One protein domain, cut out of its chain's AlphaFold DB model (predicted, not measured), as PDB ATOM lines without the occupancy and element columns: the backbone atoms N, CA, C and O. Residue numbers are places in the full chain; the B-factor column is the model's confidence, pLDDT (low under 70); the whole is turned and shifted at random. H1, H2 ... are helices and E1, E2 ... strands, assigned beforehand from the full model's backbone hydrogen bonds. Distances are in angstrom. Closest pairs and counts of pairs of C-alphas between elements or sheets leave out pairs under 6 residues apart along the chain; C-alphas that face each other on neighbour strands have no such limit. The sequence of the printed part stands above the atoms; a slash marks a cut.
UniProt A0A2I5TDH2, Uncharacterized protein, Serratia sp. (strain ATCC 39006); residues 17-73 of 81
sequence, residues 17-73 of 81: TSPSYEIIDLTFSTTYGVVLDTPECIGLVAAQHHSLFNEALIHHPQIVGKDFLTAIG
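What this domain is: This is residues 17 to 73 of the 81 residues of an uncharacterized protein of Serratia sp. (strain ATCC 39006) (UniProt A0A2I5TDH2). There is little regular structure here: a ribbon of two short strands, E1 and E2, has helix H1 beyond one end, and residues 62 to 73 stick out as a free arm holding helix H2. The printed part has 57 residues, in the order E1, H1, E2, H2; the sheet is antiparallel, and the class is mixed with under half of the residues in named elements. It is loose, with a radius of gyration of the C-alphas of 13.8 A and spans of 38 by 28 by 18 A.

Where its parts are: Find C-alpha 22 at (-49.123, -9.632, 49.101), where E1 begins, residues 22 to 25; E2 is residues 46 to 49. H1, residues 28 to 35, is 10.4 A long; H2, residues 66 to 71, ends at C-alpha 71, (-51.156, -11.281, 21.157).

How they stand to each other: E1 and E2 are antiparallel at 170 degrees; look for N 25 and O 46, 2.8 A apart, within hydrogen-bond range. The closest C-alphas of H1 and E2, Ser 29 and Ala 46, are 7.2 A apart. H1 and H2 are apart. In both helices every O i to N i+4 pair is within hydrogen-bond range.

The domain as a whole: The farthest C-alphas, Glu 40 and Asp 67, are 38.1 A apart. The printed part has no cut; the link from E2 to H2 is long. Residue 61 has pLDDT under 70.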
ATOM      1  N   THR A  17     -51.825 -11.376  43.305       87.50
ATOM      2  CA  THR A  17     -51.459 -10.201  44.099       87.50
ATOM      3  C   THR A  17     -52.700  -9.708  44.825       87.50
ATOM      4  O   THR A  17     -53.723  -9.433  44.196       87.50
ATOM      5  N   SER A  18     -52.635  -9.609  46.149       90.00
ATOM      6  CA  SER A  18     -53.726  -9.054  46.945       90.00
ATOM      7  C   SER A  18     -53.841  -7.525  46.759       90.00
ATOM      8  O   SER A  18     -52.887  -6.875  46.317       90.00
ATOM      9  N   PRO A  19     -54.960  -6.899  47.172       88.62
ATOM     10  CA  PRO A  19     -55.079  -5.436  47.203       88.62
ATOM     11  C   PRO A  19     -54.056  -4.736  48.111       88.62
ATOM     12  O   PRO A  19     -53.777  -3.556  47.916       88.62
ATOM     13  N   SER A  20     -53.501  -5.458  49.088       90.88
ATOM     14  CA  SER A  20     -52.448  -4.983  49.993       90.88
ATOM     15  C   SER A  20     -51.043  -5.350  49.504       90.88
ATOM     16  O   SER A  20     -50.086  -5.212  50.255       90.88
ATOM     17  N   TYR A  21     -50.904  -5.795  48.249       88.06
ATOM     18  CA  TYR A  21     -49.637  -6.157  47.609       88.06
ATOM     19  C   TYR A  21     -48.921  -7.387  48.190       88.06
ATOM     20  O   TYR A  21     -47.706  -7.547  48.026       88.06
ATOM     21  N   GLU A  22     -49.649  -8.294  48.840       90.31
ATOM     22  CA  GLU A  22     -49.123  -9.632  49.101       90.31
ATOM     23  C   GLU A  22     -49.086 -10.442  47.808       90.31
ATOM     24  O   GLU A  22     -50.075 -10.512  47.079       90.31
ATOM     25  N   ILE A  23     -47.943 -11.064  47.540       90.12
ATOM     26  CA  ILE A  23     -47.775 -12.051  46.479       90.12
ATOM     27  C   ILE A  23     -48.119 -13.414  47.062       90.12
ATOM     28  O   ILE A  23     -47.651 -13.746  48.151       90.12
ATOM     29  N   ILE A  24     -48.911 -14.197  46.334       91.31
ATOM     30  CA  ILE A  24     -49.196 -15.601  46.623       91.31
ATOM     31  C   ILE A  24     -48.891 -16.396  45.357       91.31
ATOM     32  O   ILE A  24     -49.660 -16.376  44.391       91.31
ATOM     33  N   ASP A  25     -47.768 -17.100  45.382       91.19
ATOM     34  CA  ASP A  25     -47.290 -17.938  44.294       91.19
ATOM     35  C   ASP A  25     -47.190 -19.397  44.763       91.19
ATOM     36  O   ASP A  25     -46.413 -19.749  45.657       91.19
ATOM     37  N   LEU A  26     -48.035 -20.240  44.169       90.00
ATOM     38  CA  LEU A  26     -48.155 -21.664  44.496       90.00
ATOM     39  C   LEU A  26     -47.360 -22.558  43.534       90.00
ATOM     40  O   LEU A  26     -47.272 -23.767  43.748       90.00
ATOM     41  N   THR A  27     -46.817 -21.998  42.450       89.19
ATOM     42  CA  THR A  27     -46.248 -22.766  41.333       89.19
ATOM     43  C   THR A  27     -44.762 -22.509  41.131       89.19
ATOM     44  O   THR A  27     -44.073 -23.396  40.624       89.19
ATOM     45  N   PHE A  28     -44.235 -21.361  41.567       89.38
ATOM     46  CA  PHE A  28     -42.835 -20.986  41.367       89.38
ATOM     47  C   PHE A  28     -41.878 -22.003  41.981       89.38
ATOM     48  O   PHE A  28     -41.056 -22.566  41.265       89.38
ATOM     49  N   SER A  29     -42.010 -22.301  43.277       90.69
ATOM     50  CA  SER A  29     -41.082 -23.208  43.968       90.69
ATOM     51  C   SER A  29     -41.122 -24.621  43.392       90.69
ATOM     52  O   SER A  29     -40.087 -25.268  43.261       90.69
ATOM     53  N   THR A  30     -42.302 -25.082  42.971       91.88
ATOM     54  CA  THR A  30     -42.448 -26.370  42.286       91.88
ATOM     55  C   THR A  30     -41.756 -26.359  40.925       91.88
ATOM     56  O   THR A  30     -41.023 -27.291  40.608       91.88
ATOM     57  N   THR A  31     -41.929 -25.293  40.139       90.88
ATOM     58  CA  THR A  31     -41.250 -25.126  38.844       90.88
ATOM     59  C   THR A  31     -39.737 -25.095  39.026       90.88
ATOM     60  O   THR A  31     -39.024 -25.833  38.353       90.88
ATOM     61  N   TYR A  32     -39.251 -24.302  39.981       91.56
ATOM     62  CA  TYR A  32     -37.843 -24.230  40.362       91.56
ATOM     63  C   TYR A  32     -37.298 -25.609  40.759       91.56
ATOM     64  O   TYR A  32     -36.276 -26.038  40.228       91.56
ATOM     65  N   GLY A  33     -38.016 -26.333  41.624       94.75
ATOM     66  CA  GLY A  33     -37.630 -27.667  42.084       94.75
ATOM     67  C   GLY A  33     -37.538 -28.696  40.958       94.75
ATOM     68  O   GLY A  33     -36.608 -29.493  40.939       94.75
ATOM     69  N   VAL A  34     -38.453 -28.647  39.984       94.50
ATOM     70  CA  VAL A  34     -38.412 -29.524  38.801       94.50
ATOM     71  C   VAL A  34     -37.270 -29.139  37.858       94.50
ATOM     72  O   VAL A  34     -36.538 -30.009  37.400       94.50
ATOM     73  N   VAL A  35     -37.107 -27.847  37.559       94.06
ATOM     74  CA  VAL A  35     -36.117 -27.361  36.581       94.06
ATOM     75  C   VAL A  35     -34.680 -27.545  37.076       94.06
ATOM     76  O   VAL A  35     -33.791 -27.797  36.266       94.06
ATOM     77  N   LEU A  36     -34.448 -27.426  38.384       96.06
ATOM     78  CA  LEU A  36     -33.114 -27.493  38.986       96.06
ATOM     79  C   LEU A  36     -32.850 -28.782  39.774       96.06
ATOM     80  O   LEU A  36     -31.870 -28.839  40.511       96.06
ATOM     81  N   ASP A  37     -33.706 -29.799  39.636       96.75
ATOM     82  CA  ASP A  37     -33.586 -31.086  40.343       96.75
ATOM     83  C   ASP A  37     -33.411 -30.914  41.868       96.75
ATOM     84  O   ASP A  37     -32.559 -31.516  42.516       96.75
ATOM     85  N   THR A  38     -34.212 -30.010  42.438       97.00
ATOM     86  CA  THR A  38     -34.206 -29.621  43.857       97.00
ATOM     87  C   THR A  38     -35.541 -30.045  44.493       97.00
ATOM     88  O   THR A  38     -36.463 -29.228  44.617       97.00
ATOM     89  N   PRO A  39     -35.724 -31.341  44.817       96.69
ATOM     90  CA  PRO A  39     -37.026 -31.904  45.181       96.69
ATOM     91  C   PRO A  39     -37.633 -31.304  46.455       96.69
ATOM     92  O   PRO A  39     -38.854 -31.287  46.599       96.69
ATOM     93  N   GLU A  40     -36.821 -30.767  47.364       97.25
ATOM     94  CA  GLU A  40     -37.267 -30.080  48.579       97.25
ATOM     95  C   GLU A  40     -38.076 -28.805  48.304       97.25
ATOM     96  O   GLU A  40     -38.813 -28.347  49.177       97.25
ATOM     97  N   CYS A  41     -37.970 -28.237  47.100       94.00
ATOM     98  CA  CYS A  41     -38.746 -27.068  46.698       94.00
ATOM     99  C   CYS A  41     -40.156 -27.420  46.200       94.00
ATOM    100  O   CYS A  41     -41.019 -26.540  46.119       94.00
ATOM    101  N   ILE A  42     -40.413 -28.691  45.870       94.50
ATOM    102  CA  ILE A  42     -41.692 -29.136  45.310       94.50
ATOM    103  C   ILE A  42     -42.794 -29.008  46.364       94.50
ATOM    104  O   ILE A  42     -42.706 -29.557  47.460       94.50
ATOM    105  N   GLY A  43     -43.859 -28.284  46.013       92.00
ATOM    106  CA  GLY A  43     -44.995 -28.025  46.898       92.00
ATOM    107  C   GLY A  43     -44.785 -26.888  47.903       92.00
ATOM    108  O   GLY A  43     -45.713 -26.581  48.652       92.00
ATOM    109  N   LEU A  44     -43.615 -26.235  47.923       93.12
ATOM    110  CA  LEU A  44     -43.427 -25.014  48.710       93.12
ATOM    111  C   LEU A  44     -44.206 -23.842  48.102       93.12
ATOM    112  O   LEU A  44     -44.408 -23.756  46.893       93.12
ATOM    113  N   VAL A  45     -44.583 -22.899  48.962       90.06
ATOM    114  CA  VAL A  45     -45.362 -21.710  48.606       90.06
ATOM    115  C   VAL A  45     -44.545 -20.457  48.892       90.06
ATOM    116  O   VAL A  45     -43.979 -20.328  49.978       90.06
ATOM    117  N   ALA A  46     -44.527 -19.513  47.951       87.69
ATOM    118  CA  ALA A  46     -44.036 -18.163  48.196       87.69
ATOM    119  C   ALA A  46     -45.231 -17.247  48.497       87.69
ATOM    120  O   ALA A  46     -46.023 -16.929  47.613       87.69
ATOM    121  N   ALA A  47     -45.380 -16.844  49.762       90.19
ATOM    122  CA  ALA A  47     -46.460 -15.964  50.203       90.19
ATOM    123  C   ALA A  47     -45.935 -14.875  51.145       90.19
ATOM    124  O   ALA A  47     -45.613 -15.153  52.301       90.19
ATOM    125  N   GLN A  48     -45.828 -13.637  50.655       90.06
ATOM    126  CA  GLN A  48     -45.355 -12.502  51.453       90.06
ATOM    127  C   GLN A  48     -45.724 -11.154  50.816       90.06
ATOM    128  O   GLN A  48     -45.981 -11.068  49.617       90.06
ATOM    129  N   HIS A  49     -45.719 -10.080  51.611       90.25
ATOM    130  CA  HIS A  49     -45.778  -8.713  51.089       90.25
ATOM    131  C   HIS A  49     -44.603  -8.439  50.139       90.25
ATOM    132  O   HIS A  49     -43.456  -8.737  50.478       90.25
ATOM    133  N   HIS A  50     -44.876  -7.839  48.974       85.56
ATOM    134  CA  HIS A  50     -43.892  -7.680  47.896       85.56
ATOM    135  C   HIS A  50     -42.585  -6.981  48.322       85.56
ATOM    136  O   HIS A  50     -41.530  -7.248  47.759       85.56
ATOM    137  N   SER A  51     -42.640  -6.092  49.319       85.31
ATOM    138  CA  SER A  51     -41.473  -5.351  49.818       85.31
ATOM    139  C   SER A  51     -40.562  -6.137  50.765       85.31
ATOM    140  O   SER A  51     -39.501  -5.634  51.128       85.31
ATOM    141  N   LEU A  52     -40.985  -7.317  51.226       87.75
ATOM    142  CA  LEU A  52     -40.230  -8.136  52.182       87.75
ATOM    143  C   LEU A  52     -39.403  -9.228  51.502       87.75
ATOM    144  O   LEU A  52     -38.547  -9.830  52.151       87.75
ATOM    145  N   PHE A  53     -39.632  -9.467  50.210       80.56
ATOM    146  CA  PHE A  53     -38.749 -10.320  49.436       80.56
ATOM    147  C   PHE A  53     -37.346  -9.705  49.350       80.56
ATOM    148  O   PHE A  53     -37.186  -8.489  49.236       80.56
ATOM    149  N   ASN A  54     -36.323 -10.556  49.414       79.88
ATOM    150  CA  ASN A  54     -34.919 -10.157  49.345       79.88
ATOM    151  C   ASN A  54     -34.314 -10.476  47.965       79.88
ATOM    152  O   ASN A  54     -35.009 -10.908  47.046       79.88
ATOM    153  N   GLU A  55     -32.999 -10.284  47.829       73.75
ATOM    154  CA  GLU A  55     -32.256 -10.495  46.577       73.75
ATOM    155  C   GLU A  55     -32.387 -11.913  45.990       73.75
ATOM    156  O   GLU A  55     -32.127 -12.100  44.803       73.75
ATOM    157  N   ALA A  56     -32.816 -12.906  46.777       74.56
ATOM    158  CA  ALA A  56     -33.009 -14.272  46.299       74.56
ATOM    159  C   ALA A  56     -34.296 -14.461  45.472       74.56
ATOM    160  O   ALA A  56     -34.384 -15.428  44.719       74.56
ATOM    161  N   LEU A  57     -35.295 -13.576  45.601       74.31
ATOM    162  CA  LEU A  57     -36.566 -13.698  44.877       74.31
ATOM    163  C   LEU A  57     -37.224 -12.333  44.658       74.31
ATOM    164  O   LEU A  57     -38.070 -11.908  45.434       74.31
ATOM    165  N   ILE A  58     -36.883 -11.647  43.570       72.62
ATOM    166  CA  ILE A  58     -37.488 -10.351  43.240       72.62
ATOM    167  C   ILE A  58     -38.639 -10.561  42.255       72.62
ATOM    168  O   ILE A  58     -38.430 -10.951  41.107       72.62
ATOM    169  N   HIS A  59     -39.865 -10.259  42.685       73.12
ATOM    170  CA  HIS A  59     -41.019 -10.232  41.790       73.12
ATOM    171  C   HIS A  59     -41.059  -8.892  41.050       73.12
ATOM    172  O   HIS A  59     -41.247  -7.839  41.662       73.12
ATOM    173  N   HIS A  60     -40.918  -8.928  39.726       70.88
ATOM    174  CA  HIS A  60     -41.149  -7.777  38.856       70.88
ATOM    175  C   HIS A  60     -42.538  -7.902  38.221       70.88
ATOM    176  O   HIS A  60     -42.664  -8.539  37.173       70.88
ATOM    177  N   PRO A  61     -43.602  -7.350  38.832       66.31
ATOM    178  CA  PRO A  61     -44.929  -7.432  38.243       66.31
ATOM    179  C   PRO A  61     -44.945  -6.700  36.900       66.31
ATOM    180  O   PRO A  61     -44.690  -5.498  36.824       66.31
ATOM    181  N   GLN A  62     -45.278  -7.423  35.832       71.00
ATOM    182  CA  GLN A  62     -45.627  -6.816  34.557       71.00
ATOM    183  C   GLN A  62     -47.136  -6.599  34.522       71.00
ATOM    184  O   GLN A  62     -47.917  -7.548  34.488       71.00
ATOM    185  N   ILE A  63     -47.554  -5.333  34.517       73.19
ATOM    186  CA  ILE A  63     -48.939  -4.987  34.199       73.19
ATOM    187  C   ILE A  63     -49.124  -5.235  32.702       73.19
ATOM    188  O   ILE A  63     -48.510  -4.558  31.877       73.19
ATOM    189  N   VAL A  64     -49.963  -6.208  32.354       79.75
ATOM    190  CA  VAL A  64     -50.288  -6.543  30.965       79.75
ATOM    191  C   VAL A  64     -51.743  -6.204  30.656       79.75
ATOM    192  O   VAL A  64     -52.637  -6.419  31.473       79.75
ATOM    193  N   GLY A  65     -51.979  -5.631  29.475       84.31
ATOM    194  CA  GLY A  65     -53.310  -5.249  29.003       84.31
ATOM    195  C   GLY A  65     -53.952  -6.295  28.091       84.31
ATOM    196  O   GLY A  65     -53.334  -7.291  27.715       84.31
ATOM    197  N   LYS A  66     -55.193  -6.021  27.670       87.25
ATOM    198  CA  LYS A  66     -55.961  -6.868  26.741       87.25
ATOM    199  C   LYS A  66     -55.192  -7.170  25.448       87.25
ATOM    200  O   LYS A  66     -55.244  -8.295  24.956       87.25
ATOM    201  N   ASP A  67     -54.449  -6.192  24.937       88.50
ATOM    202  CA  ASP A  67     -53.674  -6.326  23.700       88.50
ATOM    203  C   ASP A  67     -52.573  -7.381  23.835       88.50
ATOM    204  O   ASP A  67     -52.423  -8.233  22.961       88.50
ATOM    205  N   PHE A  68     -51.864  -7.395  24.970       86.06
ATOM    206  CA  PHE A  68     -50.864  -8.421  25.268       86.06
ATOM    207  C   PHE A  68     -51.507  -9.806  25.361       86.06
ATOM    208  O   PHE A  68     -51.050 -10.743  24.714       86.06
ATOM    209  N   LEU A  69     -52.607  -9.925  26.113       84.94
ATOM    210  CA  LEU A  69     -53.321 -11.195  26.278       84.94
ATOM    211  C   LEU A  69     -53.883 -11.727  24.949       84.94
ATOM    212  O   LEU A  69     -53.937 -12.937  24.739       84.94
ATOM    213  N   THR A  70     -54.270 -10.830  24.039       85.25
ATOM    214  CA  THR A  70     -54.690 -11.179  22.675       85.25
ATOM    215  C   THR A  70     -53.497 -11.657  21.849       85.25
ATOM    216  O   THR A  70     -53.581 -12.700  21.207       85.25
ATOM    217  N   ALA A  71     -52.367 -10.946  21.907       83.69
ATOM    218  CA  ALA A  71     -51.156 -11.281  21.157       83.69
ATOM    219  C   ALA A  71     -50.577 -12.658  21.524       83.69
ATOM    220  O   ALA A  71     -50.062 -13.351  20.650       83.69
ATOM    221  N   ILE A  72     -50.694 -13.079  22.790       82.62
ATOM    222  CA  ILE A  72     -50.249 -14.409  23.242       82.62
ATOM    223  C   ILE A  72     -51.319 -15.504  23.079       82.62
ATOM    224  O   ILE A  72     -51.084 -16.649  23.457       82.62
ATOM    225  N   GLY A  73     -52.498 -15.173  22.542       78.88
ATOM    226  CA  GLY A  73     -53.583 -16.130  22.317       78.88
ATOM    227  C   GLY A  73     -54.344 -16.562  23.577       78.88
ATOM    228  O   GLY A  73     -55.003 -17.597  23.550       78.88
TER     229      GLY A  73